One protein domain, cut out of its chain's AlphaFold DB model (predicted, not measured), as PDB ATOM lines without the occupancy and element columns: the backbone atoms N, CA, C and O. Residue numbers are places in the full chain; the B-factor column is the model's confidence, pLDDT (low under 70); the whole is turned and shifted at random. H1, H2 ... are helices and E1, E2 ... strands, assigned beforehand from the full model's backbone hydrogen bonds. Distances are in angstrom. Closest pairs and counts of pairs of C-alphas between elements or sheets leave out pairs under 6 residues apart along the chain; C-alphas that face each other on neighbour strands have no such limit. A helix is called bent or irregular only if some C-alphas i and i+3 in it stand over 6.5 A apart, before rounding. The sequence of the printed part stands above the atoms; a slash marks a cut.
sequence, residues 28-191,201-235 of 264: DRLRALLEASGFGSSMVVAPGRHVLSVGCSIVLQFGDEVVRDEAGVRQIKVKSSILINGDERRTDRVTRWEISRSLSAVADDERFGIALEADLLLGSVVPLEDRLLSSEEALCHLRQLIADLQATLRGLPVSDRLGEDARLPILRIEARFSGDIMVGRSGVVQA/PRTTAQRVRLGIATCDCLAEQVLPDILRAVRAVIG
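AT A GLANCE: This is residues 28 to 191 and 201 to 235 of the 264 residues of an uncharacterized protein of Bradyrhizobium sp. STM 3843 (UniProt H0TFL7). A long, twisted sheet of seven strands curls round H4a, the first arm of a bent helix, with H2 over the E6 and E7 edge, H1 over E1 at the other edge, and no named helix over the opposite face. H4a and H4b together run nearly straight beside H2, H4b reaches H1, and little H3 lies off the sheet at one end of the long axis. The 199 printed residues hold four named helices and seven named strands, in the order H1 E1 E2 E3 E4 E5 H2 H3 E6 E7 H4; the class is mixed, helices and strands. The sheet is mixed too, in the order E1 E4 E5 E3 E2 E6 E7, with E5 and E3 parallel and the other neighbours antiparallel. The whole is compact, with a radius of gyration of the C-alphas of 17.6 A, and only just elongated, spanning 53 by 35 by 30 A.

IN THESE COORDINATES: H1, residues 28 to 36, begins at C-alpha 28, (-37.749, -23.120, -15.330). E1 is residues 40 to 46. E2, residues 55 to 68, is 36.8 A long and bends by 59 degrees at residue 64. E3, residues 74 to 85, measures 35.4 A. E4, residues 94 to 107, measures 38.9 A and bends by 54 degrees at residue 104. E5, residues 110 to 122, measures 37.3 A. H2, residues 135 to 154, is 28.5 A long and begins at C-alpha 135, (-23.654, -5.382, -15.669). H3, residues 160 to 165, is irregular: C-alphas 161 and 164 are 9.2 A apart. E6 is residues 170 to 178, 26.8 A, and E7 is residues 181 to 189, 24.7 A. H4, residues 205 to 234, was assigned as one helix by its hydrogen bonds but is bent, with C-alphas 220 and 223 6.7 A apart; its arms are H4a, residues 205 to 220, 22.5 A, and H4b, residues 223 to 234, ending at C-alpha 234, (-31.515, -11.488, -10.880).

HOW THE PARTS SIT: E1 and E7 are the edge strands of the sheet. E1 and E4 are antiparallel, with N 42 and O 98 2.9 A apart, within hydrogen-bond range. The hairpin E4 and E5 has N 103 and O 114 at 2.8 A. The parallel pair E5 and E3 has N 80 and O 117 at 2.8 A. The hairpin E2 and E3 has N 59 and O 81 at 2.8 A. E2 and E6, antiparallel, have N 58 and O 175 at 2.9 A, and the hairpin E6 and E7 has N 174 and O 185 at 2.9 A. E5, H2 and H3, and E6 form a split strand-helix-strand unit, two strands running the same way with E3 and E2 between them; its crossover is left-handed. H1, H2 and H4a are on the same face, giving two layers, helices over one face of a sheet. H1 lies over E1, at a height over the sheet of 8.9 A. H2 lies over E6 and E7 at a height of 8.5 A; its closest C-alphas to E7 are those of Leu 145 and Ser 186, 5.6 A apart. H4a comes closest to E4 at the C-alphas of Ala 107 and Ala 213, 5.8 A apart. H2 and H4a touch, the closest C-alphas being those of Gln 150 and Ile 212, 5.8 A apart, at a shallow tilt of 7 degrees, opposite ways. H4b is not on the sheet; with residues 229 to 233 alone it touches H1, closest at the C-alphas of Leu 33 and Ala 229, 5.5 A apart. H3, not on the sheet, is close to H4a but not clearly touching, with the C-alphas of Asp 160 and Ala 205 6.5 A apart. H1, H2, H4a and H4b have every O i to N i+4 pair within hydrogen-bond range; H3 has 0 of 2, and 1 of 3 O i to N i+3 pairs.

THE WHOLE: The two C-alphas farthest apart are those of Glu 129 and Arg 161, 54.7 A. Residues 192 to 200 are not printed, and C-alphas 191 and 201 are 9.6 A apart across this cut. The link from E5 to H2 is long, 12 residues. The mean pLDDT of the printed part is 81.8; 31 residues are under 70, among them residues 124 to 135 and 229 to 235.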
ATOM      1  N   ASP A  28     -36.477 -23.551 -14.736       76.56
ATOM      2  CA  ASP A  28     -37.749 -23.120 -15.330       76.56
ATOM      3  C   ASP A  28     -37.825 -21.597 -15.478       76.56
ATOM      4  O   ASP A  28     -38.313 -21.088 -16.488       76.56
ATOM      5  N   ARG A  29     -37.274 -20.856 -14.506       74.81
ATOM      6  CA  ARG A  29     -37.194 -19.394 -14.576       74.81
ATOM      7  C   ARG A  29     -36.266 -18.945 -15.699       74.81
ATOM      8  O   ARG A  29     -36.605 -18.011 -16.416       74.81
ATOM      9  N   LEU A  30     -35.121 -19.603 -15.872       77.06
ATOM     10  CA  LEU A  30     -34.204 -19.289 -16.966       77.06
ATOM     11  C   LEU A  30     -34.840 -19.561 -18.333       77.06
ATOM     12  O   LEU A  30     -34.764 -18.702 -19.207       77.06
ATOM     13  N   ARG A  31     -35.506 -20.712 -18.497       81.56
ATOM     14  CA  ARG A  31     -36.217 -21.061 -19.735       81.56
ATOM     15  C   ARG A  31     -37.253 -20.002 -20.104       81.56
ATOM     16  O   ARG A  31     -37.187 -19.462 -21.201       81.56
ATOM     17  N   ALA A  32     -38.145 -19.657 -19.173       80.62
ATOM     18  CA  ALA A  32     -39.199 -18.672 -19.418       80.62
ATOM     19  C   ALA A  32     -38.641 -17.300 -19.840       80.62
ATOM     20  O   ALA A  32     -39.232 -16.599 -20.655       80.62
ATOM     21  N   LEU A  33     -37.482 -16.911 -19.303       77.56
ATOM     22  CA  LEU A  33     -36.839 -15.635 -19.624       77.56
ATOM     23  C   LEU A  33     -36.126 -15.643 -20.977       77.56
ATOM     24  O   LEU A  33     -36.157 -14.636 -21.689       77.56
ATOM     25  N   LEU A  34     -35.501 -16.767 -21.333       82.00
ATOM     26  CA  LEU A  34     -34.933 -16.978 -22.661       82.00
ATOM     27  C   LEU A  34     -36.041 -16.932 -23.721       82.00
ATOM     28  O   LEU A  34     -35.925 -16.164 -24.677       82.00
ATOM     29  N   GLU A  35     -37.149 -17.639 -23.495       85.06
ATOM     30  CA  GLU A  35     -38.322 -17.633 -24.379       85.06
ATOM     31  C   GLU A  35     -38.925 -16.230 -24.524       85.06
ATOM     32  O   GLU A  35     -39.130 -15.761 -25.643       85.06
ATOM     33  N   ALA A  36     -39.119 -15.505 -23.415       82.75
ATOM     34  CA  ALA A  36     -39.604 -14.121 -23.437       82.75
ATOM     35  C   ALA A  36     -38.665 -13.160 -24.193       82.75
ATOM     36  O   ALA A  36     -39.097 -12.111 -24.668       82.75
ATOM     37  N   SER A  37     -37.385 -13.520 -24.319       80.06
ATOM     38  CA  SER A  37     -36.374 -12.766 -25.068       80.06
ATOM     39  C   SER A  37     -36.193 -13.280 -26.508       80.06
ATOM     40  O   SER A  37     -35.267 -12.855 -27.200       80.06
ATOM     41  N   GLY A  38     -37.056 -14.196 -26.967       84.94
ATOM     42  CA  GLY A  38     -37.044 -14.754 -28.320       84.94
ATOM     43  C   GLY A  38     -35.976 -15.824 -28.562       84.94
ATOM     44  O   GLY A  38     -35.647 -16.098 -29.715       84.94
ATOM     45  N   PHE A  39     -35.405 -16.404 -27.505       85.75
ATOM     46  CA  PHE A  39     -34.450 -17.503 -27.612       85.75
ATOM     47  C   PHE A  39     -35.162 -18.851 -27.509       85.75
ATOM     48  O   PHE A  39     -35.928 -19.097 -26.577       85.75
ATOM     49  N   GLY A  40     -34.832 -19.761 -28.424       87.94
ATOM     50  CA  GLY A  40     -35.027 -21.185 -28.197       87.94
ATOM     51  C   GLY A  40     -34.036 -21.663 -27.140       87.94
ATOM     52  O   GLY A  40     -32.898 -21.193 -27.102       87.94
ATOM     53  N   SER A  41     -34.455 -22.574 -26.262       87.75
ATOM     54  CA  SER A  41     -33.554 -23.136 -25.257       87.75
ATOM     55  C   SER A  41     -33.815 -24.617 -25.008       87.75
ATOM     56  O   SER A  41     -34.958 -25.059 -24.898       87.75
ATOM     57  N   SER A  42     -32.739 -25.385 -24.889       88.25
ATOM     58  CA  SER A  42     -32.763 -26.765 -24.420       88.25
ATOM     59  C   SER A  42     -31.805 -26.893 -23.235       88.25
ATOM     60  O   SER A  42     -30.756 -26.251 -23.188       88.25
ATOM     61  N   MET A  43     -32.189 -27.676 -22.226       84.56
ATOM     62  CA  MET A  43     -31.337 -27.919 -21.062       84.56
ATOM     63  C   MET A  43     -30.743 -29.318 -21.162       84.56
ATOM     64  O   MET A  43     -31.474 -30.305 -21.239       84.56
ATOM     65  N   VAL A  44     -29.421 -29.395 -21.066       80.56
ATOM     66  CA  VAL A  44     -28.663 -30.636 -20.952       80.56
ATOM     67  C   VAL A  44     -28.017 -30.658 -19.570       80.56
ATOM     68  O   VAL A  44     -27.105 -29.890 -19.258       80.56
ATOM     69  N   VAL A  45     -28.500 -31.539 -18.698       71.56
ATOM     70  CA  VAL A  45     -27.865 -31.741 -17.392       71.56
ATOM     71  C   VAL A  45     -26.602 -32.567 -17.610       71.56
ATOM     72  O   VAL A  45     -26.678 -33.704 -18.069       71.56
ATOM     73  N   ALA A  46     -25.440 -32.000 -17.283       66.31
ATOM     74  CA  ALA A  46     -24.159 -32.687 -17.387       66.31
ATOM     75  C   ALA A  46     -23.753 -33.234 -16.004       66.31
ATOM     76  O   ALA A  46     -23.241 -32.471 -15.177       66.31
ATOM     77  N   PRO A  47     -23.973 -34.531 -15.708       62.03
ATOM     78  CA  PRO A  47     -23.585 -35.101 -14.422       62.03
ATOM     79  C   PRO A  47     -22.058 -35.103 -14.262       62.03
ATOM     80  O   PRO A  47     -21.326 -35.364 -15.216       62.03
ATOM     81  N   GLY A  48     -21.573 -34.844 -13.045       68.75
ATOM     82  CA  GLY A  48     -20.149 -34.931 -12.706       68.75
ATOM     83  C   GLY A  48     -19.640 -33.746 -11.889       68.75
ATOM     84  O   GLY A  48     -20.322 -32.739 -11.728       68.75
ATOM     85  N   ARG A  49     -18.420 -33.877 -11.356       74.00
ATOM     86  CA  ARG A  49     -17.703 -32.754 -10.738       74.00
ATOM     87  C   ARG A  49     -17.057 -31.921 -11.831       74.00
ATOM     88  O   ARG A  49     -16.254 -32.448 -12.600       74.00
ATOM     89  N   HIS A  50     -17.347 -30.628 -11.835       79.06
ATOM     90  CA  HIS A  50     -16.804 -29.693 -12.812       79.06
ATOM     91  C   HIS A  50     -15.916 -28.661 -12.123       79.06
ATOM     92  O   HIS A  50     -16.183 -28.228 -10.998       79.06
ATOM     93  N   VAL A  51     -14.837 -28.275 -12.803       81.75
ATOM     94  CA  VAL A  51     -13.986 -27.156 -12.390       81.75
ATOM     95  C   VAL A  51     -14.332 -25.981 -13.287       81.75
ATOM     96  O   VAL A  51     -13.974 -25.975 -14.464       81.75
ATOM     97  N   LEU A  52     -15.048 -25.008 -12.733       80.94
ATOM     98  CA  LEU A  52     -15.436 -23.794 -13.440       80.94
ATOM     99  C   LEU A  52     -14.607 -22.615 -12.922       80.94
ATOM    100  O   LEU A  52     -14.281 -22.529 -11.735       80.94
ATOM    101  N   SER A  53     -14.230 -21.703 -13.819       80.31
ATOM    102  CA  SER A  53     -13.607 -20.443 -13.410       80.31
ATOM    103  C   SER A  53     -14.610 -19.606 -12.628       80.31
ATOM    104  O   SER A  53     -15.776 -19.573 -12.994       80.31
ATOM    105  N   VAL A  54     -14.159 -18.920 -11.581       81.38
ATOM    106  CA  VAL A  54     -14.993 -17.954 -10.849       81.38
ATOM    107  C   VAL A  54     -15.409 -16.812 -11.777       81.38
ATOM    108  O   VAL A  54     -14.618 -16.382 -12.623       81.38
ATOM    109  N   GLY A  55     -16.639 -16.335 -11.599       80.94
ATOM    110  CA  GLY A  55     -17.178 -15.166 -12.284       80.94
ATOM    111  C   GLY A  55     -17.930 -15.508 -13.569       80.94
ATOM    112  O   GLY A  55     -18.586 -16.546 -13.676       80.94
ATOM    113  N   CYS A  56     -17.866 -14.602 -14.540       83.44
ATOM    114  CA  CYS A  56     -18.489 -14.736 -15.848       83.44
ATOM    115  C   CYS A  56     -17.415 -14.758 -16.940       83.44
ATOM    116  O   CYS A  56     -16.466 -13.976 -16.909       83.44
ATOM    117  N   SER A  57     -17.555 -15.632 -17.930       87.06
ATOM    118  CA  SER A  57     -16.744 -15.577 -19.141       87.06
ATOM    119  C   SER A  57     -17.601 -15.742 -20.377       87.06
ATOM    120  O   SER A  57     -18.490 -16.589 -20.402       87.06
ATOM    121  N   ILE A  58     -17.292 -14.964 -21.405       88.81
ATOM    122  CA  ILE A  58     -18.004 -14.967 -22.675       88.81
ATOM    123  C   ILE A  58     -16.978 -15.181 -23.779       88.81
ATOM    124  O   ILE A  58     -15.965 -14.484 -23.846       88.81
ATOM    125  N   VAL A  59     -17.254 -16.137 -24.654       91.19
ATOM    126  CA  VAL A  59     -16.522 -16.352 -25.899       91.19
ATOM    127  C   VAL A  59     -17.520 -16.223 -27.036       91.19
ATOM    128  O   VAL A  59     -18.482 -16.977 -27.073       91.19
ATOM    129  N   LEU A  60     -17.292 -15.294 -27.960       91.56
ATOM    130  CA  LEU A  60     -18.082 -15.131 -29.181       91.56
ATOM    131  C   LEU A  60     -17.186 -15.402 -30.380       91.56
ATOM    132  O   LEU A  60     -16.058 -14.914 -30.424       91.56
ATOM    133  N   GLN A  61     -17.685 -16.149 -31.357       92.44
ATOM    134  CA  GLN A  61     -16.983 -16.427 -32.600       92.44
ATOM    135  C   GLN A  61     -17.950 -16.420 -33.779       92.44
ATOM    136  O   GLN A  61     -19.025 -17.005 -33.705       92.44
ATOM    137  N   PHE A  62     -17.554 -15.795 -34.881       89.06
ATOM    138  CA  PHE A  62     -18.332 -15.798 -36.117       89.06
ATOM    139  C   PHE A  62     -17.432 -15.618 -37.336       89.06
ATOM    140  O   PHE A  62     -16.264 -15.246 -37.216       89.06
ATOM    141  N   GLY A  63     -17.974 -15.908 -38.516       83.31
ATOM    142  CA  GLY A  63     -17.233 -15.852 -39.775       83.31
ATOM    143  C   GLY A  63     -16.488 -17.139 -40.136       83.31
ATOM    144  O   GLY A  63     -15.671 -17.142 -41.049       83.31
ATOM    145  N   ASP A  64     -16.768 -18.243 -39.452       74.94
ATOM    146  CA  ASP A  64     -16.359 -19.584 -39.877       74.94
ATOM    147  C   ASP A  64     -17.252 -20.132 -40.999       74.94
ATOM    148  O   ASP A  64     -16.759 -20.834 -41.882       74.94
ATOM    149  N   GLU A  65     -18.537 -19.770 -40.999       74.44
ATOM    150  CA  GLU A  65     -19.531 -20.315 -41.919       74.44
ATOM    151  C   GLU A  65     -20.536 -19.239 -42.367       74.44
ATOM    152  O   GLU A  65     -21.111 -18.521 -41.544       74.44
ATOM    153  N   VAL A  66     -20.745 -19.124 -43.684       79.25
ATOM    154  CA  VAL A  66     -21.904 -18.417 -44.253       79.25
ATOM    155  C   VAL A  66     -22.722 -19.433 -45.008       79.25
ATOM    156  O   VAL A  66     -22.311 -19.899 -46.071       79.25
ATOM    157  N   VAL A  67     -23.863 -19.773 -44.434       83.69
ATOM    158  CA  VAL A  67     -24.815 -20.713 -45.019       83.69
ATOM    159  C   VAL A  67     -25.868 -19.903 -45.770       83.69
ATOM    160  O   VAL A  67     -25.996 -18.697 -45.560       83.69
ATOM    161  N   ARG A  68     -26.597 -20.524 -46.691       85.12
ATOM    162  CA  ARG A  68     -27.856 -19.960 -47.182       85.12
ATOM    163  C   ARG A  68     -28.989 -20.734 -46.534       85.12
ATOM    164  O   ARG A  68     -28.923 -21.960 -46.501       85.12
ATOM    165  N   ASP A  69     -29.975 -20.029 -46.003       82.56
ATOM    166  CA  ASP A  69     -31.172 -20.673 -45.471       82.56
ATOM    167  C   ASP A  69     -32.017 -21.297 -46.599       82.56
ATOM    168  O   ASP A  69     -31.677 -21.221 -47.785       82.56
ATOM    169  N   GLU A  70     -33.134 -21.924 -46.232       84.19
ATOM    170  CA  GLU A  70     -34.061 -22.547 -47.188       84.19
ATOM    171  C   GLU A  70     -34.640 -21.542 -48.200       84.19
ATOM    172  O   GLU A  70     -34.979 -21.917 -49.323       84.19
ATOM    173  N   ALA A  71     -34.700 -20.257 -47.838       83.56
ATOM    174  CA  ALA A  71     -35.134 -19.164 -48.703       83.56
ATOM    175  C   ALA A  71     -33.988 -18.580 -49.559       83.56
ATOM    176  O   ALA A  71     -34.203 -17.651 -50.341       83.56
ATOM    177  N   GLY A  72     -32.770 -19.115 -49.440       83.75
ATOM    178  CA  GLY A  72     -31.582 -18.649 -50.151       83.75
ATOM    179  C   GLY A  72     -30.932 -17.398 -49.547       83.75
ATOM    180  O   GLY A  72     -29.968 -16.886 -50.128       83.75
ATOM    181  N   VAL A  73     -31.414 -16.909 -48.402       86.56
ATOM    182  CA  VAL A  73     -30.869 -15.747 -47.697       86.56
ATOM    183  C   VAL A  73     -29.567 -16.146 -47.018       86.56
ATOM    184  O   VAL A  73     -29.457 -17.196 -46.388       86.56
ATOM    185  N   ARG A  74     -28.543 -15.300 -47.146       88.06
ATOM    186  CA  ARG A  74     -27.258 -15.537 -46.485       88.06
ATOM    187  C   ARG A  74     -27.428 -15.475 -44.976       88.06
ATOM    188  O   ARG A  74     -28.028 -14.539 -44.463       88.06
ATOM    189  N   GLN A  75     -26.834 -16.426 -44.276       89.56
ATOM    190  CA  GLN A  75     -26.901 -16.551 -42.836       89.56
ATOM    191  C   GLN A  75     -25.495 -16.641 -42.251       89.56
ATOM    192  O   GLN A  75     -24.694 -17.490 -42.646       89.56
ATOM    193  N   ILE A  76     -25.193 -15.758 -41.302       89.75
ATOM    194  CA  ILE A  76     -23.939 -15.765 -40.550       89.75
ATOM    195  C   ILE A  76     -24.190 -16.469 -39.230       89.75
ATOM    196  O   ILE A  76     -25.036 -16.054 -38.436       89.75
ATOM    197  N   LYS A  77     -23.432 -17.534 -38.995       91.62
ATOM    198  CA  LYS A  77     -23.486 -18.264 -37.737       91.62
ATOM    199  C   LYS A  77     -22.578 -17.593 -36.707       91.62
ATOM    200  O   LYS A  77     -21.399 -17.349 -36.963       91.62
ATOM    201  N   VAL A  78     -23.139 -17.298 -35.542       91.56
ATOM    202  CA  VAL A  78     -22.430 -16.787 -34.371       91.56
ATOM    203  C   VAL A  78     -22.472 -17.871 -33.309       91.56
ATOM    204  O   VAL A  78     -23.527 -18.177 -32.764       91.56
ATOM    205  N   LYS A  79     -21.312 -18.446 -33.009       92.56
ATOM    206  CA  LYS A  79     -21.138 -19.401 -31.917       92.56
ATOM    207  C   LYS A  79     -20.727 -18.650 -30.666       92.56
ATOM    208  O   LYS A  79     -19.803 -17.838 -30.693       92.56
ATOM    209  N   SER A  80     -21.392 -18.944 -29.568       89.62
ATOM    210  CA  SER A  80     -21.147 -18.319 -28.283       89.62
ATOM    211  C   SER A  80     -20.985 -19.377 -27.198       89.62
ATOM    212  O   SER A  80     -21.608 -20.433 -27.227       89.62
ATOM    213  N   SER A  81     -20.121 -19.116 -26.229       90.44
ATOM    214  CA  SER A  81     -20.063 -19.882 -24.992       90.44
ATOM    215  C   SER A  81     -20.021 -18.905 -23.834       90.44
ATOM    216  O   SER A  81     -19.136 -18.051 -23.754       90.44
ATOM    217  N   ILE A  82     -21.012 -19.011 -22.961       87.00
ATOM    218  CA  ILE A  82     -21.201 -18.164 -21.796       87.00
ATOM    219  C   ILE A  82     -21.080 -19.073 -20.582       87.00
ATOM    220  O   ILE A  82     -21.814 -20.044 -20.446       87.00
ATOM    221  N   LEU A  83     -20.156 -18.766 -19.686       86.56
ATOM    222  CA  LEU A  83     -20.023 -19.450 -18.410       86.56
ATOM    223  C   LEU A  83     -20.298 -18.442 -17.312       86.56
ATOM    224  O   LEU A  83     -19.676 -17.384 -17.281       86.56
ATOM    225  N   ILE A  84     -21.200 -18.790 -16.405       82.69
ATOM    226  CA  ILE A  84     -21.481 -18.025 -15.196       82.69
ATOM    227  C   ILE A  84     -21.328 -18.987 -14.027       82.69
ATOM    228  O   ILE A  84     -22.047 -19.980 -13.919       82.69
ATOM    229  N   ASN A  85     -20.376 -18.710 -13.149       81.69
ATOM    230  CA  ASN A  85     -20.093 -19.564 -12.009       81.69
ATOM    231  C   ASN A  85     -19.836 -18.737 -10.759       81.69
ATOM    232  O   ASN A  85     -19.214 -17.675 -10.841       81.69
ATOM    233  N   GLY A  86     -20.341 -19.240  -9.630       76.12
ATOM    234  CA  GLY A  86     -20.155 -18.730  -8.273       76.12
ATOM    235  C   GLY A  86     -18.690 -18.469  -7.897       76.12
ATOM    236  O   GLY A  86     -17.768 -18.607  -8.704       76.12
ATOM    237  N   ASP A  87     -18.467 -18.109  -6.644       72.75
ATOM    238  CA  ASP A  87     -17.109 -17.950  -6.108       72.75
ATOM    239  C   ASP A  87     -16.454 -19.311  -5.811       72.75
ATOM    240  O   ASP A  87     -15.240 -19.436  -5.620       72.75
ATOM    241  N   GLU A  88     -17.253 -20.377  -5.877       71.62
ATOM    242  CA  GLU A  88     -16.815 -21.758  -5.778       71.62
ATOM    243  C   GLU A  88     -16.179 -22.248  -7.087       71.62
ATOM    244  O   GLU A  88     -16.807 -22.334  -8.140       71.62
ATOM    245  N   ARG A  89     -14.907 -22.657  -7.021       69.44
ATOM    246  CA  ARG A  89     -14.183 -23.242  -8.172       69.44
ATOM    247  C   ARG A  89     -14.585 -24.681  -8.495       69.44
ATOM    248  O   ARG A  89     -14.235 -25.196  -9.557       69.44
ATOM    249  N   ARG A  90     -15.223 -25.370  -7.550       73.88
ATOM    250  CA  ARG A  90     -15.635 -26.768  -7.680       73.88
ATOM    251  C   ARG A  90     -17.117 -26.835  -7.406       73.88
ATOM    252  O   ARG A  90     -17.523 -26.641  -6.270       73.88
ATOM    253  N   THR A  91     -17.871 -27.156  -8.441       71.12
ATOM    254  CA  THR A  91     -19.309 -27.352  -8.338       71.12
ATOM    255  C   THR A  91     -19.641 -28.811  -8.627       71.12
ATOM    256  O   THR A  91     -19.059 -29.459  -9.508       71.12
ATOM    257  N   ASP A  92     -20.545 -29.356  -7.825       72.25
ATOM    258  CA  ASP A  92     -21.118 -30.687  -7.989       72.25
ATOM    259  C   ASP A  92     -22.284 -30.702  -8.991       72.25
ATOM    260  O   ASP A  92     -22.741 -31.778  -9.385       72.25
ATOM    261  N   ARG A  93     -22.760 -29.521  -9.413       72.31
ATOM    262  CA  ARG A  93     -23.914 -29.348 -10.294       72.31
ATOM    263  C   ARG A  93     -23.678 -28.227 -11.296       72.31
ATOM    264  O   ARG A  93     -23.732 -27.050 -10.959       72.31
ATOM    265  N   VAL A  94     -23.512 -28.614 -12.558       81.38
ATOM    266  CA  VAL A  94     -23.518 -27.689 -13.694       81.38
ATOM    267  C   VAL A  94     -24.745 -27.954 -14.543       81.38
ATOM    268  O   VAL A  94     -25.041 -29.101 -14.882       81.38
ATOM    269  N   THR A  95     -25.447 -26.887 -14.909       82.19
ATOM    270  CA  THR A  95     -26.464 -26.965 -15.960       82.19
ATOM    271  C   THR A  95     -25.886 -26.386 -17.240       82.19
ATOM    272  O   THR A  95     -25.324 -25.289 -17.230       82.19
ATOM    273  N   ARG A  96     -25.979 -27.147 -18.332       87.75
ATOM    274  CA  ARG A  96     -25.666 -26.664 -19.673       87.75
ATOM    275  C   ARG A  96     -26.975 -26.360 -20.380       87.75
ATOM    276  O   ARG A  96     -27.910 -27.155 -20.340       87.75
ATOM    277  N   TRP A  97     -27.014 -25.214 -21.027       88.19
ATOM    278  CA  TRP A  97     -28.135 -24.747 -21.813       88.19
ATOM    279  C   TRP A  97     -27.645 -24.486 -23.218       88.19
ATOM    280  O   TRP A  97     -26.687 -23.742 -23.403       88.19
ATOM    281  N   GLU A  98     -28.298 -25.088 -24.194       91.69
ATOM    282  CA  GLU A  98     -28.108 -24.718 -25.587       91.69
ATOM    283  C   GLU A  98     -29.186 -23.689 -25.902       91.69
ATOM    284  O   GLU A  98     -30.380 -23.970 -25.775       91.69
ATOM    285  N   ILE A  99     -28.768 -22.474 -26.243       90.19
ATOM    286  CA  ILE A  99     -29.667 -21.385 -26.609       90.19
ATOM    287  C   ILE A  99     -29.460 -21.034 -28.072       90.19
ATOM    288  O   ILE A  99     -28.332 -20.985 -28.562       90.19
ATOM    289  N   SER A 100     -30.550 -20.770 -28.774       91.94
ATOM    290  CA  SER A 100     -30.503 -20.390 -30.178       91.94
ATOM    291  C   SER A 100     -31.431 -19.223 -30.463       91.94
ATOM    292  O   SER A 100     -32.475 -19.060 -29.829       91.94
ATOM    293  N   ARG A 101     -31.036 -18.375 -31.410       90.88
ATOM    294  CA  ARG A 101     -31.872 -17.279 -31.895       90.88
ATOM    295  C   ARG A 101     -31.487 -16.894 -33.311       90.88
ATOM    296  O   ARG A 101     -30.307 -16.765 -33.620       90.88
ATOM    297  N   SER A 102     -32.495 -16.651 -34.135       90.81
ATOM    298  CA  SER A 102     -32.321 -16.114 -35.481       90.81
ATOM    299  C   SER A 102     -32.724 -14.646 -35.506       90.81
ATOM    300  O   SER A 102     -33.760 -14.265 -34.962       90.81
ATOM    301  N   LEU A 103     -31.892 -13.823 -36.125       90.56
ATOM    302  CA  LEU A 103     -32.077 -12.383 -36.270       90.56
ATOM    303  C   LEU A 103     -31.958 -12.020 -37.747       90.56
ATOM    304  O   LEU A 103     -31.272 -12.708 -38.503       90.56
ATOM    305  N   SER A 104     -32.596 -10.927 -38.149       89.25
ATOM    306  CA  SER A 104     -32.390 -10.334 -39.468       89.25
ATOM    307  C   SER A 104     -31.585  -9.049 -39.319       89.25
ATOM    308  O   SER A 104     -31.858  -8.235 -38.436       89.25
ATOM    309  N   ALA A 105     -30.587  -8.882 -40.177       88.31
ATOM    310  CA  ALA A 105     -29.746  -7.702 -40.251       88.31
ATOM    311  C   ALA A 105     -29.647  -7.216 -41.703       88.31
ATOM    312  O   ALA A 105     -29.980  -7.936 -42.648       88.31
ATOM    313  N   VAL A 106     -29.209  -5.969 -41.872       86.25
ATOM    314  CA  VAL A 106     -29.047  -5.325 -43.179       86.25
ATOM    315  C   VAL A 106     -27.605  -4.852 -43.317       86.25
ATOM    316  O   VAL A 106     -27.066  -4.242 -42.396       86.25
ATOM    317  N   ALA A 107     -26.983  -5.129 -44.461       87.19
ATOM    318  CA  ALA A 107     -25.688  -4.582 -44.854       87.19
ATOM    319  C   ALA A 107     -25.799  -4.047 -46.287       87.19
ATOM    320  O   ALA A 107     -26.048  -4.830 -47.197       87.19
ATOM    321  N   ASP A 108     -25.615  -2.737 -46.491       82.94
ATOM    322  CA  ASP A 108     -25.755  -2.065 -47.799       82.94
ATOM    323  C   ASP A 108     -27.029  -2.478 -48.561       82.94
ATOM    324  O   ASP A 108     -26.969  -2.949 -49.695       82.94
ATOM    325  N   ASP A 109     -28.184  -2.373 -47.901       84.00
ATOM    326  CA  ASP A 109     -29.503  -2.758 -48.429       84.00
ATOM    327  C   ASP A 109     -29.701  -4.266 -48.707       84.00
ATOM    328  O   ASP A 109     -30.806  -4.699 -49.047       84.00
ATOM    329  N   GLU A 110     -28.682  -5.103 -48.486       86.44
ATOM    330  CA  GLU A 110     -28.790  -6.562 -48.525       86.44
ATOM    331  C   GLU A 110     -29.238  -7.088 -47.153       86.44
ATOM    332  O   GLU A 110     -28.562  -6.901 -46.136       86.44
ATOM    333  N   ARG A 111     -30.386  -7.771 -47.114       89.12
ATOM    334  CA  ARG A 111     -30.833  -8.488 -45.914       89.12
ATOM    335  C   ARG A 111     -30.079  -9.801 -45.775       89.12
ATOM    336  O   ARG A 111     -29.979 -10.571 -46.728       89.12
ATOM    337  N   PHE A 112     -29.631 -10.084 -44.563       90.00
ATOM    338  CA  PHE A 112     -29.028 -11.357 -44.203       90.00
ATOM    339  C   PHE A 112     -29.517 -11.806 -42.821       90.00
ATOM    340  O   PHE A 112     -30.004 -11.012 -42.012       90.00
ATOM    341  N   GLY A 113     -29.433 -13.105 -42.567       91.31
ATOM    342  CA  GLY A 113     -29.739 -13.714 -41.283       91.31
ATOM    343  C   GLY A 113     -28.505 -13.790 -40.386       91.31
ATOM    344  O   GLY A 113     -27.386 -14.004 -40.849       91.31
ATOM    345  N   ILE A 114     -28.711 -13.685 -39.080       91.31
ATOM    346  CA  ILE A 114     -27.718 -14.021 -38.061       91.31
ATOM    347  C   ILE A 114     -28.311 -15.147 -37.220       91.31
ATOM    348  O   ILE A 114     -29.340 -14.957 -36.575       91.31
ATOM    349  N   ALA A 115     -27.680 -16.319 -37.238       92.50
ATOM    350  CA  ALA A 115     -28.009 -17.419 -36.334       92.50
ATOM    351  C   ALA A 115     -27.046 -17.395 -35.154       92.50
ATOM    352  O   ALA A 115     -25.873 -17.740 -35.297       92.50
ATOM    353  N   LEU A 116     -27.541 -16.998 -33.989       91.44
ATOM    354  CA  LEU A 116     -26.829 -17.144 -32.734       91.44
ATOM    355  C   LEU A 116     -27.092 -18.536 -32.163       91.44
ATOM    356  O   LEU A 116     -28.240 -18.911 -31.940       91.44
ATOM    357  N   GLU A 117     -26.021 -19.253 -31.865       92.75
ATOM    358  CA  GLU A 117     -26.024 -20.483 -31.082       92.75
ATOM    359  C   GLU A 117     -25.094 -20.278 -29.893       92.75
ATOM    360  O   GLU A 117     -23.914 -19.974 -30.083       92.75
ATOM    361  N   ALA A 118     -25.604 -20.413 -28.672       89.50
ATOM    362  CA  ALA A 118     -24.795 -20.290 -27.474       89.50
ATOM    363  C   ALA A 118     -24.905 -21.502 -26.555       89.50
ATOM    364  O   ALA A 118     -25.990 -22.005 -26.283       89.50
ATOM    365  N   ASP A 119     -23.766 -21.895 -26.003       89.81
ATOM    366  CA  ASP A 119     -23.686 -22.771 -24.844       89.81
ATOM    367  C   ASP A 119     -23.630 -21.917 -23.575       89.81
ATOM    368  O   ASP A 119     -22.625 -21.251 -23.324       89.81
ATOM    369  N   LEU A 120     -24.677 -21.947 -22.757       86.50
ATOM    370  CA  LEU A 120     -24.707 -21.322 -21.439       86.50
ATOM    371  C   LEU A 120     -24.445 -22.373 -20.349       86.50
ATOM    372  O   LEU A 120     -25.254 -23.264 -20.101       86.50
ATOM    373  N   LEU A 121     -23.298 -22.258 -19.685       86.56
ATOM    374  CA  LEU A 121     -22.881 -23.086 -18.559       86.56
ATOM    375  C   LEU A 121     -23.102 -22.327 -17.254       86.56
ATOM    376  O   LEU A 121     -22.489 -21.284 -17.022       86.56
ATOM    377  N   LEU A 122     -23.941 -22.879 -16.386       81.44
ATOM    378  CA  LEU A 122     -24.220 -22.317 -15.069       81.44
ATOM    379  C   LEU A 122     -23.686 -23.241 -13.980       81.44
ATOM    380  O   LEU A 122     -24.102 -24.400 -13.895       81.44
ATOM    381  N   GLY A 123     -22.781 -22.714 -13.156       77.00
ATOM    382  CA  GLY A 123     -22.350 -23.350 -11.911       77.00
ATOM    383  C   GLY A 123     -23.409 -23.268 -10.807       77.00
ATOM    384  O   GLY A 123     -24.396 -22.540 -10.926       77.00
ATOM    385  N   SER A 124     -23.210 -24.019  -9.724       66.62
ATOM    386  CA  SER A 124     -24.112 -24.005  -8.565       66.62
ATOM    387  C   SER A 124     -24.090 -22.672  -7.812       66.62
ATOM    388  O   SER A 124     -23.071 -21.991  -7.794       66.62
ATOM    389  N   VAL A 125     -25.240 -22.346  -7.198       61.19
ATOM    390  CA  VAL A 125     -25.511 -21.202  -6.300       61.19
ATOM    391  C   VAL A 125     -24.761 -19.938  -6.720       61.19
ATOM    392  O   VAL A 125     -23.702 -19.612  -6.201       61.19
ATOM    393  N   VAL A 126     -25.322 -19.227  -7.693       58.94
ATOM    394  CA  VAL A 126     -24.883 -17.879  -8.057       58.94
ATOM    395  C   VAL A 126     -25.653 -16.908  -7.154       58.94
ATOM    396  O   VAL A 126     -26.848 -16.729  -7.408       58.94
ATOM    397  N   PRO A 127     -25.043 -16.322  -6.101       56.88
ATOM    398  CA  PRO A 127     -25.735 -15.358  -5.250       56.88
ATOM    399  C   PRO A 127     -26.120 -14.156  -6.108       56.88
ATOM    400  O   PRO A 127     -25.305 -13.641  -6.880       56.88
ATOM    401  N   LEU A 128     -27.382 -13.741  -6.023       55.41
ATOM    402  CA  LEU A 128     -27.897 -12.630  -6.828       55.41
ATOM    403  C   LEU A 128     -27.305 -11.284  -6.401       55.41
ATOM    404  O   LEU A 128     -27.211 -10.369  -7.220       55.41
ATOM    405  N   GLU A 129     -26.886 -11.189  -5.138       52.31
ATOM    406  CA  GLU A 129     -26.411  -9.962  -4.497       52.31
ATOM    407  C   GLU A 129     -25.025  -9.523  -5.008       52.31
ATOM    408  O   GLU A 129     -24.728  -8.332  -5.021       52.31
ATOM    409  N   ASP A 130     -24.227 -10.449  -5.553       52.50
ATOM    410  CA  ASP A 130     -22.848 -10.178  -5.986       52.50
ATOM    411  C   ASP A 130     -22.694  -9.715  -7.456       52.50
ATOM    412  O   ASP A 130     -21.585  -9.392  -7.878       52.50
ATOM    413  N   ARG A 131     -23.726  -9.770  -8.323       51.56
ATOM    414  CA  ARG A 131     -23.434 -10.096  -9.750       51.56
ATOM    415  C   ARG A 131     -24.024  -9.236 -10.865       51.56
ATOM    416  O   ARG A 131     -23.798  -9.554 -12.032       51.56
ATOM    417  N   LEU A 132     -24.709  -8.130 -10.562       50.25
ATOM    418  CA  LEU A 132     -25.205  -7.200 -11.601       50.25
ATOM    419  C   LEU A 132     -24.859  -5.725 -11.430       50.25
ATOM    420  O   LEU A 132     -25.100  -4.955 -12.366       50.25
ATOM    421  N   LEU A 133     -24.253  -5.327 -10.313       43.34
ATOM    422  CA  LEU A 133     -23.724  -3.968 -10.159       43.34
ATOM    423  C   LEU A 133     -22.596  -3.671 -11.177       43.34
ATOM    424  O   LEU A 133     -22.406  -2.520 -11.540       43.34
ATOM    425  N   SER A 134     -21.978  -4.705 -11.771       54.03
ATOM    426  CA  SER A 134     -21.038  -4.623 -12.906       54.03
ATOM    427  C   SER A 134     -21.670  -4.868 -14.288       54.03
ATOM    428  O   SER A 134     -20.962  -4.970 -15.283       54.03
ATOM    429  N   SER A 135     -22.999  -4.984 -14.407       67.50
ATOM    430  CA  SER A 135     -23.654  -5.382 -15.669       67.50
ATOM    431  C   SER A 135     -23.558  -4.332 -16.778       67.50
ATOM    432  O   SER A 135     -23.463  -4.678 -17.957       67.50
ATOM    433  N   GLU A 136     -23.548  -3.052 -16.408       77.00
ATOM    434  CA  GLU A 136     -23.354  -1.945 -17.350       77.00
ATOM    435  C   GLU A 136     -21.896  -1.786 -17.740       77.00
ATOM    436  O   GLU A 136     -21.605  -1.569 -18.912       77.00
ATOM    437  N   GLU A 137     -20.982  -1.963 -16.790       82.69
ATOM    438  CA  GLU A 137     -19.545  -1.955 -17.051       82.69
ATOM    439  C   GLU A 137     -19.137  -3.139 -17.929       82.69
ATOM    440  O   GLU A 137     -18.432  -2.956 -18.918       82.69
ATOM    441  N   ALA A 138     -19.667  -4.334 -17.656       80.38
ATOM    442  CA  ALA A 138     -19.469  -5.516 -18.482       80.38
ATOM    443  C   ALA A 138     -20.044  -5.318 -19.890       80.38
ATOM    444  O   ALA A 138     -19.388  -5.653 -20.876       80.38
ATOM    445  N   LEU A 139     -21.236  -4.722 -20.009       82.94
ATOM    446  CA  LEU A 139     -21.810  -4.365 -21.306       82.94
ATOM    447  C   LEU A 139     -20.945  -3.331 -22.038       82.94
ATOM    448  O   LEU A 139     -20.705  -3.474 -23.235       82.94
ATOM    449  N   CYS A 140     -20.478  -2.300 -21.334       88.62
ATOM    450  CA  CYS A 140     -19.587  -1.281 -21.878       88.62
ATOM    451  C   CYS A 140     -18.292  -1.922 -22.384       88.62
ATOM    452  O   CYS A 140     -17.896  -1.681 -23.523       88.62
ATOM    453  N   HIS A 141     -17.699  -2.819 -21.598       90.31
ATOM    454  CA  HIS A 141     -16.497  -3.552 -21.964       90.31
ATOM    455  C   HIS A 141     -16.719  -4.458 -23.183       90.31
ATOM    456  O   HIS A 141     -15.926  -4.439 -24.121       90.31
ATOM    457  N   LEU A 142     -17.826  -5.205 -23.243       89.56
ATOM    458  CA  LEU A 142     -18.159  -6.016 -24.419       89.56
ATOM    459  C   LEU A 142     -18.373  -5.150 -25.666       89.56
ATOM    460  O   LEU A 142     -17.911  -5.514 -26.746       89.56
ATOM    461  N   ARG A 143     -19.019  -3.988 -25.527       93.00
ATOM    462  CA  ARG A 143     -19.170  -3.020 -26.623       93.00
ATOM    463  C   ARG A 143     -17.825  -2.467 -27.086       93.00
ATOM    464  O   ARG A 143     -17.622  -2.358 -28.291       93.00
ATOM    465  N   GLN A 144     -16.900  -2.179 -26.169       95.19
ATOM    466  CA  GLN A 144     -15.529  -1.781 -26.510       95.19
ATOM    467  C   GLN A 144     -14.814  -2.885 -27.299       95.19
ATOM    468  O   GLN A 144     -14.277  -2.615 -28.366       95.19
ATOM    469  N   LEU A 145     -14.900  -4.144 -26.854       95.44
ATOM    470  CA  LEU A 145     -14.302  -5.276 -27.573       95.44
ATOM    471  C   LEU A 145     -14.905  -5.476 -28.973       95.44
ATOM    472  O   LEU A 145     -14.177  -5.827 -29.905       95.44
ATOM    473  N   ILE A 146     -16.215  -5.250 -29.137       93.88
ATOM    474  CA  ILE A 146     -16.878  -5.263 -30.448       93.88
ATOM    475  C   ILE A 146     -16.379  -4.101 -31.316       93.88
ATOM    476  O   ILE A 146     -16.068  -4.316 -32.488       93.88
ATOM    477  N   ALA A 147     -16.247  -2.895 -30.761       94.25
ATOM    478  CA  ALA A 147     -15.719  -1.739 -31.482       94.25
ATOM    479  C   ALA A 147     -14.266  -1.968 -31.945       94.25
ATOM    480  O   ALA A 147     -13.935  -1.695 -33.102       94.25
ATOM    481  N   ASP A 148     -13.425  -2.562 -31.094       95.12
ATOM    482  CA  ASP A 148     -12.053  -2.964 -31.433       95.12
ATOM    483  C   ASP A 148     -12.030  -3.994 -32.573       95.12
ATOM    484  O   ASP A 148     -11.206  -3.927 -33.495       95.12
ATOM    485  N   LEU A 149     -12.978  -4.935 -32.565       93.25
ATOM    486  CA  LEU A 149     -13.130  -5.928 -33.623       93.25
ATOM    487  C   LEU A 149     -13.559  -5.283 -34.950       93.25
ATOM    488  O   LEU A 149     -13.037  -5.640 -36.008       93.25
ATOM    489  N   GLN A 150     -14.460  -4.299 -34.909       93.94
ATOM    490  CA  GLN A 150     -14.842  -3.519 -36.088       93.94
ATOM    491  C   GLN A 150     -13.670  -2.695 -36.631       93.94
ATOM    492  O   GLN A 150     -13.477  -2.632 -37.845       93.94
ATOM    493  N   ALA A 151     -12.869  -2.075 -35.760       93.88
ATOM    494  CA  ALA A 151     -11.653  -1.374 -36.167       93.88
ATOM    495  C   ALA A 151     -10.661  -2.338 -36.840       93.88
ATOM    496  O   ALA A 151     -10.133  -2.035 -37.911       93.88
ATOM    497  N   THR A 152     -10.495  -3.536 -36.272       91.81
ATOM    498  CA  THR A 152      -9.677  -4.609 -36.853       91.81
ATOM    499  C   THR A 152     -10.180  -5.008 -38.241       91.81
ATOM    500  O   THR A 152      -9.386  -5.094 -39.173       91.81
ATOM    501  N   LEU A 153     -11.494  -5.194 -38.406       90.88
ATOM    502  CA  LEU A 153     -12.125  -5.514 -39.689       90.88
ATOM    503  C   LEU A 153     -11.878  -4.446 -40.757       90.88
ATOM    504  O   LEU A 153     -11.534  -4.786 -41.889       90.88
ATOM    505  N   ARG A 154     -12.018  -3.165 -40.398       91.75
ATOM    506  CA  ARG A 154     -11.764  -2.035 -41.309       91.75
ATOM    507  C   ARG A 154     -10.296  -1.952 -41.740       91.75
ATOM    508  O   ARG A 154     -10.018  -1.457 -42.826       91.75
ATOM    509  N   GLY A 155      -9.372  -2.444 -40.913       89.62
ATOM    510  CA  GLY A 155      -7.939  -2.493 -41.207       89.62
ATOM    511  C   GLY A 155      -7.483  -3.699 -42.038       89.62
ATOM    512  O   GLY A 155      -6.298  -3.789 -42.364       89.62
ATOM    513  N   LEU A 156      -8.371  -4.644 -42.372       87.62
ATOM    514  CA  LEU A 156      -7.985  -5.840 -43.124       87.62
ATOM    515  C   LEU A 156      -7.670  -5.526 -44.597       87.62
ATOM    516  O   LEU A 156      -8.361  -4.726 -45.227       87.62
ATOM    517  N   PRO A 157      -6.671  -6.202 -45.197       86.19
ATOM    518  CA  PRO A 157      -6.396  -6.060 -46.618       86.19
ATOM    519  C   PRO A 157      -7.543  -6.649 -47.452       86.19
ATOM    520  O   PRO A 157      -7.819  -7.854 -47.408       86.19
ATOM    521  N   VAL A 158      -8.176  -5.790 -48.250       87.50
ATOM    522  CA  VAL A 158      -9.292  -6.147 -49.130       87.50
ATOM    523  C   VAL A 158      -8.791  -6.509 -50.529       87.50
ATOM    524  O   VAL A 158      -7.971  -5.809 -51.120       87.50
ATOM    525  N   SER A 159      -9.288  -7.620 -51.068       85.06
ATOM    526  CA  SER A 159      -9.022  -8.076 -52.429       85.06
ATOM    527  C   SER A 159     -10.267  -8.738 -53.016       85.06
ATOM    528  O   SER A 159     -10.441  -9.954 -52.910       85.06
ATOM    529  N   ASP A 160     -11.085  -7.964 -53.727       81.88
ATOM    530  CA  ASP A 160     -12.334  -8.454 -54.339       81.88
ATOM    531  C   ASP A 160     -12.117  -9.488 -55.453       81.88
ATOM    532  O   ASP A 160     -13.025 -10.231 -55.810       81.88
ATOM    533  N   ARG A 161     -10.875  -9.636 -55.930       78.50
ATOM    534  CA  ARG A 161     -10.471 -10.710 -56.854       78.50
ATOM    535  C   ARG A 161     -10.659 -12.121 -56.285       78.50
ATOM    536  O   ARG A 161     -10.584 -13.077 -57.044       78.50
ATOM    537  N   LEU A 162     -10.850 -12.251 -54.971       69.88
ATOM    538  CA  LEU A 162     -11.112 -13.534 -54.315       69.88
ATOM    539  C   LEU A 162     -12.548 -14.040 -54.545       69.88
ATOM    540  O   LEU A 162     -12.795 -15.220 -54.328       69.88
ATOM    541  N   GLY A 163     -13.476 -13.179 -54.982       70.50
ATOM    542  CA  GLY A 163     -14.862 -13.564 -55.261       70.50
ATOM    543  C   GLY A 163     -15.592 -14.184 -54.059       70.50
ATOM    544  O   GLY A 163     -15.289 -13.882 -52.902       70.50
ATOM    545  N   GLU A 164     -16.562 -15.059 -54.338       66.19
ATOM    546  CA  GLU A 164     -17.344 -15.792 -53.323       66.19
ATOM    547  C   GLU A 164     -16.482 -16.778 -52.507       66.19
ATOM    548  O   GLU A 164     -16.782 -17.027 -51.335       66.19
ATOM    549  N   ASP A 165     -15.373 -17.260 -53.086       63.28
ATOM    550  CA  ASP A 165     -14.433 -18.218 -52.477       63.28
ATOM    551  C   ASP A 165     -13.598 -17.612 -51.337       63.28
ATOM    552  O   ASP A 165     -12.883 -18.316 -50.612       63.28
ATOM    553  N   ALA A 166     -13.680 -16.292 -51.145       68.19
ATOM    554  CA  ALA A 166     -13.072 -15.622 -50.012       68.19
ATOM    555  C   ALA A 166     -13.695 -16.111 -48.699       68.19
ATOM    556  O   ALA A 166     -14.851 -15.803 -48.381       68.19
ATOM    557  N   ARG A 167     -12.898 -16.826 -47.899       67.88
ATOM    558  CA  ARG A 167     -13.274 -17.176 -46.527       67.88
ATOM    559  C   ARG A 167     -13.468 -15.901 -45.707       67.88
ATOM    560  O   ARG A 167     -12.687 -14.952 -45.819       67.88
ATOM    561  N   LEU A 168     -14.511 -15.889 -44.882       67.81
ATOM    562  CA  LEU A 168     -14.668 -14.847 -43.878       67.81
ATOM    563  C   LEU A 168     -13.475 -14.916 -42.905       67.81
ATOM    564  O   LEU A 168     -13.011 -16.012 -42.572       67.81
ATOM    565  N   PRO A 169     -12.940 -13.767 -42.459       79.12
ATOM    566  CA  PRO A 169     -12.061 -13.771 -41.305       79.12
ATOM    567  C   PRO A 169     -12.863 -14.325 -40.128       79.12
ATOM    568  O   PRO A 169     -13.956 -13.839 -39.842       79.12
ATOM    569  N   ILE A 170     -12.331 -15.345 -39.458       88.06
ATOM    570  CA  ILE A 170     -12.946 -15.842 -38.230       88.06
ATOM    571  C   ILE A 170     -12.666 -14.794 -37.166       88.06
ATOM    572  O   ILE A 170     -11.515 -14.529 -36.830       88.06
ATOM    573  N   LEU A 171     -13.713 -14.173 -36.660       91.06
ATOM    574  CA  LEU A 171     -13.637 -13.138 -35.648       91.06
ATOM    575  C   LEU A 171     -13.939 -13.762 -34.299       91.06
ATOM    576  O   LEU A 171     -14.812 -14.624 -34.198       91.06
ATOM    577  N   ARG A 172     -13.212 -13.337 -33.267       93.81
ATOM    578  CA  ARG A 172     -13.378 -13.875 -31.923       93.81
ATOM    579  C   ARG A 172     -13.258 -12.789 -30.874       93.81
ATOM    580  O   ARG A 172     -12.358 -11.955 -30.939       93.81
ATOM    581  N   ILE A 173     -14.151 -12.848 -29.898       93.69
ATOM    582  CA  ILE A 173     -14.113 -12.059 -28.671       93.69
ATOM    583  C   ILE A 173     -14.034 -13.042 -27.514       93.69
ATOM    584  O   ILE A 173     -14.778 -14.018 -27.469       93.69
ATOM    585  N   GLU A 174     -13.134 -12.785 -26.577       94.00
ATOM    586  CA  GLU A 174     -13.076 -13.479 -25.299       94.00
ATOM    587  C   GLU A 174     -13.061 -12.438 -24.193       94.00
ATOM    588  O   GLU A 174     -12.210 -11.554 -24.198       94.00
ATOM    589  N   ALA A 175     -13.978 -12.556 -23.241       91.19
ATOM    590  CA  ALA A 175     -14.082 -11.662 -22.103       91.19
ATOM    591  C   ALA A 175     -14.260 -12.463 -20.812       91.19
ATOM    592  O   ALA A 175     -14.878 -13.532 -20.804       91.19
ATOM    593  N   ARG A 176     -13.705 -11.945 -19.718       89.56
ATOM    594  CA  ARG A 176     -13.823 -12.489 -18.368       89.56
ATOM    595  C   ARG A 176     -14.093 -11.366 -17.379       89.56
ATOM    596  O   ARG A 176     -13.436 -10.330 -17.419       89.56
ATOM    597  N   PHE A 177     -15.018 -11.635 -16.473       85.12
ATOM    598  CA  PHE A 177     -15.502 -10.728 -15.443       85.12
ATOM    599  C   PHE A 177     -15.453 -11.468 -14.107       85.12
ATOM    600  O   PHE A 177     -16.045 -12.540 -13.978       85.12
ATOM    601  N   SER A 178     -14.732 -10.941 -13.123       82.50
ATOM    602  CA  SER A 178     -14.611 -11.555 -11.797       82.50
ATOM    603  C   SER A 178     -14.432 -10.467 -10.745       82.50
ATOM    604  O   SER A 178     -13.369  -9.850 -10.686       82.50
ATOM    605  N   GLY A 179     -15.455 -10.253  -9.913       78.31
ATOM    606  CA  GLY A 179     -15.517  -9.076  -9.041       78.31
ATOM    607  C   GLY A 179     -15.393  -7.799  -9.876       78.31
ATOM    608  O   GLY A 179     -16.063  -7.670 -10.900       78.31
ATOM    609  N   ASP A 180     -14.455  -6.933  -9.496       79.25
ATOM    610  CA  ASP A 180     -14.189  -5.649 -10.167       79.25
ATOM    611  C   ASP A 180     -13.222  -5.764 -11.361       79.25
ATOM    612  O   ASP A 180     -12.854  -4.773 -11.991       79.25
ATOM    613  N   ILE A 181     -12.749  -6.976 -11.669       82.12
ATOM    614  CA  ILE A 181     -11.781  -7.199 -12.743       82.12
ATOM    615  C   ILE A 181     -12.515  -7.583 -14.022       82.12
ATOM    616  O   ILE A 181     -13.214  -8.600 -14.080       82.12
ATOM    617  N   MET A 182     -12.261  -6.810 -15.075       88.12
ATOM    618  CA  MET A 182     -12.713  -7.076 -16.436       88.12
ATOM    619  C   MET A 182     -11.499  -7.190 -17.348       88.12
ATOM    620  O   MET A 182     -10.670  -6.283 -17.419       88.12
ATOM    621  N   VAL A 183     -11.372  -8.321 -18.034       92.00
ATOM    622  CA  VAL A 183     -10.316  -8.537 -19.022       92.00
ATOM    623  C   VAL A 183     -10.913  -9.139 -20.274       92.00
ATOM    624  O   VAL A 183     -11.745 -10.044 -20.211       92.00
ATOM    625  N   GLY A 184     -10.445  -8.682 -21.424       92.56
ATOM    626  CA  GLY A 184     -10.926  -9.194 -22.686       92.56
ATOM    627  C   GLY A 184      -9.946  -8.980 -23.817       92.56
ATOM    628  O   GLY A 184      -8.992  -8.209 -23.720       92.56
ATOM    629  N   ARG A 185     -10.180  -9.721 -24.890       94.62
ATOM    630  CA  ARG A 185      -9.466  -9.603 -26.153       94.62
ATOM    631  C   ARG A 185     -10.438  -9.820 -27.297       94.62
ATOM    632  O   ARG A 185     -11.320 -10.675 -27.219       94.62
ATOM    633  N   SER A 186     -10.234  -9.085 -28.374       94.31
ATOM    634  CA  SER A 186     -10.919  -9.293 -29.640       94.31
ATOM    635  C   SER A 186      -9.892  -9.389 -30.765       94.31
ATOM    636  O   SER A 186      -8.768  -8.899 -30.647       94.31
ATOM    637  N   GLY A 187     -10.231 -10.091 -31.843       90.88
ATOM    638  CA  GLY A 187      -9.359 -10.161 -33.007       90.88
ATOM    639  C   GLY A 187      -9.776 -11.195 -34.041       90.88
ATOM    640  O   GLY A 187     -10.803 -11.864 -33.924       90.88
ATOM    641  N   VAL A 188      -8.938 -11.321 -35.069       88.31
ATOM    642  CA  VAL A 188      -9.101 -12.307 -36.139       88.31
ATOM    643  C   VAL A 188      -8.319 -13.571 -35.789       88.31
ATOM    644  O   VAL A 188      -7.101 -13.538 -35.609       88.31
ATOM    645  N   VAL A 189      -9.014 -14.700 -35.733       85.75
ATOM    646  CA  VAL A 189      -8.428 -16.030 -35.602       85.75
ATOM    647  C   VAL A 189      -8.017 -16.509 -36.987       85.75
ATOM    648  O   VAL A 189      -8.841 -16.672 -37.886       85.75
ATOM    649  N   GLN A 190      -6.725 -16.759 -37.170       72.62
ATOM    650  CA  GLN A 190      -6.244 -17.427 -38.371       72.62
ATOM    651  C   GLN A 190      -6.378 -18.937 -38.192       72.62
ATOM    652  O   GLN A 190      -5.898 -19.493 -37.203       72.62
ATOM    653  N   ALA A 191      -7.005 -19.609 -39.158       62.22
ATOM    654  CA  ALA A 191      -6.917 -21.061 -39.234       62.22
ATOM    655  C   ALA A 191      -5.433 -21.461 -39.344       62.22
ATOM    656  O   ALA A 191      -4.695 -20.811 -40.095       62.22
ATOM    657  N   PRO A 201      -4.612 -12.187 -43.396       68.88
ATOM    658  CA  PRO A 201      -5.916 -12.666 -43.817       68.88
ATOM    659  C   PRO A 201      -6.462 -11.668 -44.833       68.88
ATOM    660  O   PRO A 201      -6.704 -10.509 -44.507       68.88
ATOM    661  N   ARG A 202      -6.573 -12.103 -46.090       73.62
ATOM    662  CA  ARG A 202      -7.197 -11.320 -47.156       73.62
ATOM    663  C   ARG A 202      -8.672 -11.655 -47.195       73.62
ATOM    664  O   ARG A 202      -9.047 -12.819 -47.078       73.62
ATOM    665  N   THR A 203      -9.488 -10.637 -47.387       83.19
ATOM    666  CA  THR A 203     -10.940 -10.783 -47.463       83.19
ATOM    667  C   THR A 203     -11.502  -9.887 -48.569       83.19
ATOM    668  O   THR A 203     -10.738  -9.193 -49.241       83.19
ATOM    669  N   THR A 204     -12.808  -9.919 -48.816       85.81
ATOM    670  CA  THR A 204     -13.465  -9.022 -49.786       85.81
ATOM    671  C   THR A 204     -14.152  -7.873 -49.065       85.81
ATOM    672  O   THR A 204     -14.448  -7.964 -47.870       85.81
ATOM    673  N   ALA A 205     -14.448  -6.797 -49.790       87.62
ATOM    674  CA  ALA A 205     -15.159  -5.658 -49.229       87.62
ATOM    675  C   ALA A 205     -16.524  -6.097 -48.668       87.62
ATOM    676  O   ALA A 205     -16.904  -5.709 -47.568       87.62
ATOM    677  N   GLN A 206     -17.218  -6.990 -49.381       86.12
ATOM    678  CA  GLN A 206     -18.496  -7.558 -48.947       86.12
ATOM    679  C   GLN A 206     -18.384  -8.324 -47.624       86.12
ATOM    680  O   GLN A 206     -19.212  -8.145 -46.734       86.12
ATOM    681  N   ARG A 207     -17.342  -9.144 -47.463       84.94
ATOM    682  CA  ARG A 207     -17.085  -9.882 -46.222       84.94
ATOM    683  C   ARG A 207     -16.813  -8.948 -45.035       84.94
ATOM    684  O   ARG A 207     -17.328  -9.199 -43.949       84.94
ATOM    685  N   VAL A 208     -16.055  -7.865 -45.242       88.44
ATOM    686  CA  VAL A 208     -15.827  -6.839 -44.205       88.44
ATOM    687  C   VAL A 208     -17.147  -6.205 -43.776       88.44
ATOM    688  O   VAL A 208     -17.410  -6.103 -42.581       88.44
ATOM    689  N   ARG A 209     -18.001  -5.833 -44.734       89.06
ATOM    690  CA  ARG A 209     -19.301  -5.207 -44.450       89.06
ATOM    691  C   ARG A 209     -20.246  -6.121 -43.681       89.06
ATOM    692  O   ARG A 209     -20.805  -5.696 -42.677       89.06
ATOM    693  N   LEU A 210     -20.342  -7.387 -44.085       89.12
ATOM    694  CA  LEU A 210     -21.094  -8.407 -43.350       89.12
ATOM    695  C   LEU A 210     -20.584  -8.573 -41.909       89.12
ATOM    696  O   LEU A 210     -21.379  -8.660 -40.974       89.12
ATOM    697  N   GLY A 211     -19.261  -8.578 -41.720       90.06
ATOM    698  CA  GLY A 211     -18.650  -8.629 -40.392       90.06
ATOM    699  C   GLY A 211     -19.008  -7.415 -39.530       90.06
ATOM    700  O   GLY A 211     -19.378  -7.584 -38.372       90.06
ATOM    701  N   ILE A 212     -18.957  -6.206 -40.101       92.62
ATOM    702  CA  ILE A 212     -19.330  -4.963 -39.407       92.62
ATOM    703  C   ILE A 212     -20.810  -4.983 -39.012       92.62
ATOM    704  O   ILE A 212     -21.105  -4.782 -37.839       92.62
ATOM    705  N   ALA A 213     -21.710  -5.320 -39.938       92.00
ATOM    706  CA  ALA A 213     -23.142  -5.393 -39.655       92.00
ATOM    707  C   ALA A 213     -23.477  -6.474 -38.608       92.00
ATOM    708  O   ALA A 213     -24.375  -6.298 -37.785       92.00
ATOM    709  N   THR A 214     -22.724  -7.580 -38.587       92.00
ATOM    710  CA  THR A 214     -22.836  -8.589 -37.520       92.00
ATOM    711  C   THR A 214     -22.404  -8.009 -36.174       92.00
ATOM    712  O   THR A 214     -23.108  -8.195 -35.185       92.00
ATOM    713  N   CYS A 215     -21.286  -7.275 -36.120       93.06
ATOM    714  CA  CYS A 215     -20.855  -6.570 -34.910       93.06
ATOM    715  C   CYS A 215     -21.915  -5.578 -34.406       93.06
ATOM    716  O   CYS A 215     -22.199  -5.571 -33.209       93.06
ATOM    717  N   ASP A 216     -22.513  -4.787 -35.300       92.94
ATOM    718  CA  ASP A 216     -23.564  -3.826 -34.943       92.94
ATOM    719  C   ASP A 216     -24.779  -4.554 -34.351       92.94
ATOM    720  O   ASP A 216     -25.209  -4.255 -33.237       92.94
ATOM    721  N   CYS A 217     -25.258  -5.614 -35.014       91.25
ATOM    722  CA  CYS A 217     -26.359  -6.431 -34.500       91.25
ATOM    723  C   CYS A 217     -26.046  -7.044 -33.122       91.25
ATOM    724  O   CYS A 217     -26.895  -7.040 -32.223       91.25
ATOM    725  N   LEU A 218     -24.816  -7.530 -32.918       89.81
ATOM    726  CA  LEU A 218     -24.392  -8.065 -31.626       89.81
ATOM    727  C   LEU A 218     -24.417  -6.993 -30.527       89.81
ATOM    728  O   LEU A 218     -24.917  -7.253 -29.431       89.81
ATOM    729  N   ALA A 219     -23.906  -5.793 -30.809       90.00
ATOM    730  CA  ALA A 219     -23.812  -4.703 -29.840       90.00
ATOM    731  C   ALA A 219     -25.166  -4.058 -29.500       90.00
ATOM    732  O   ALA A 219     -25.379  -3.634 -28.355       90.00
ATOM    733  N   GLU A 220     -26.059  -3.967 -30.485       90.00
ATOM    734  CA  GLU A 220     -27.312  -3.214 -30.393       90.00
ATOM    735  C   GLU A 220     -28.519  -4.076 -30.026       90.00
ATOM    736  O   GLU A 220     -29.429  -3.582 -29.362       90.00
ATOM    737  N   GLN A 221     -28.530  -5.354 -30.413       87.12
ATOM    738  CA  GLN A 221     -29.683  -6.237 -30.202       87.12
ATOM    739  C   GLN A 221     -29.341  -7.392 -29.260       87.12
ATOM    740  O   GLN A 221     -29.959  -7.550 -28.207       87.12
ATOM    741  N   VAL A 222     -28.307  -8.172 -29.587       83.75
ATOM    742  CA  VAL A 222     -28.012  -9.419 -28.863       83.75
ATOM    743  C   VAL A 222     -27.549  -9.167 -27.435       83.75
ATOM    744  O   VAL A 222     -28.115  -9.737 -26.501       83.75
ATOM    745  N   LEU A 223     -26.523  -8.332 -27.243       82.50
ATOM    746  CA  LEU A 223     -25.983  -8.067 -25.910       82.50
ATOM    747  C   LEU A 223     -27.030  -7.449 -24.968       82.50
ATOM    748  O   LEU A 223     -27.156  -7.943 -23.844       82.50
ATOM    749  N   PRO A 224     -27.817  -6.434 -25.381       80.69
ATOM    750  CA  PRO A 224     -28.893  -5.908 -24.546       80.69
ATOM    751  C   PRO A 224     -29.962  -6.942 -24.195       80.69
ATOM    752  O   PRO A 224     -30.437  -6.947 -23.062       80.69
ATOM    753  N   ASP A 225     -30.327  -7.829 -25.122       78.69
ATOM    754  CA  ASP A 225     -31.347  -8.850 -24.873       78.69
ATOM    755  C   ASP A 225     -30.852  -9.932 -23.908       78.69
ATOM    756  O   ASP A 225     -31.568 -10.291 -22.973       78.69
ATOM    757  N   ILE A 226     -29.603 -10.388 -24.060       72.44
ATOM    758  CA  ILE A 226     -28.962 -11.288 -23.091       72.44
ATOM    759  C   ILE A 226     -28.910 -10.613 -21.719       72.44
ATOM    760  O   ILE A 226     -29.279 -11.221 -20.714       72.44
ATOM    761  N   LEU A 227     -28.515  -9.339 -21.661       74.00
ATOM    762  CA  LEU A 227     -28.469  -8.596 -20.408       74.00
ATOM    763  C   LEU A 227     -29.855  -8.446 -19.780       74.00
ATOM    764  O   LEU A 227     -29.985  -8.574 -18.567       74.00
ATOM    765  N   ARG A 228     -30.894  -8.196 -20.584       73.25
ATOM    766  CA  ARG A 228     -32.280  -8.108 -20.113       73.25
ATOM    767  C   ARG A 228     -32.743  -9.444 -19.539       73.25
ATOM    768  O   ARG A 228     -33.307  -9.451 -18.446       73.25
ATOM    769  N   ALA A 229     -32.445 -10.554 -20.215       68.00
ATOM    770  CA  ALA A 229     -32.747 -11.895 -19.722       68.00
ATOM    771  C   ALA A 229     -32.040 -12.167 -18.382       68.00
ATOM    772  O   ALA A 229     -32.681 -12.578 -17.416       68.00
ATOM    773  N   VAL A 230     -30.745 -11.844 -18.280       66.31
ATOM    774  CA  VAL A 230     -29.971 -11.992 -17.037       66.31
ATOM    775  C   VAL A 230     -30.484 -11.044 -15.938       66.31
ATOM    776  O   VAL A 230     -30.637 -11.454 -14.792       66.31
ATOM    777  N   ARG A 231     -30.842  -9.795 -16.245       65.69
ATOM    778  CA  ARG A 231     -31.438  -8.859 -15.272       65.69
ATOM    779  C   ARG A 231     -32.785  -9.352 -14.750       65.69
ATOM    780  O   ARG A 231     -33.035  -9.268 -13.552       65.69
ATOM    781  N   ALA A 232     -33.629  -9.922 -15.605       63.84
ATOM    782  CA  ALA A 232     -34.918 -10.482 -15.202       63.84
ATOM    783  C   ALA A 232     -34.782 -11.748 -14.326       63.84
ATOM    784  O   ALA A 232     -35.653 -12.046 -13.495       63.84
ATOM    785  N   VAL A 233     -33.667 -12.474 -14.467       55.88
ATOM    786  CA  VAL A 233     -33.287 -13.566 -13.563       55.88
ATOM    787  C   VAL A 233     -32.959 -13.030 -12.166       55.88
ATOM    788  O   VAL A 233     -33.400 -13.608 -11.175       55.88
ATOM    789  N   ILE A 234     -32.189 -11.943 -12.102       52.59
ATOM    790  CA  ILE A 234     -31.515 -11.488 -10.880       52.59
ATOM    791  C   ILE A 234     -32.327 -10.433 -10.108       52.59
ATOM    792  O   ILE A 234     -32.148 -10.272  -8.906       52.59
ATOM    793  N   GLY A 235     -33.263  -9.743 -10.763       49.91
ATOM    794  CA  GLY A 235     -34.086  -8.712 -10.135       49.91
ATOM    795  C   GLY A 235     -34.942  -9.239  -8.962       49.91
ATOM    796  O   GLY A 235     -35.634 -10.255  -9.128       49.91
TER     797      GLY A 235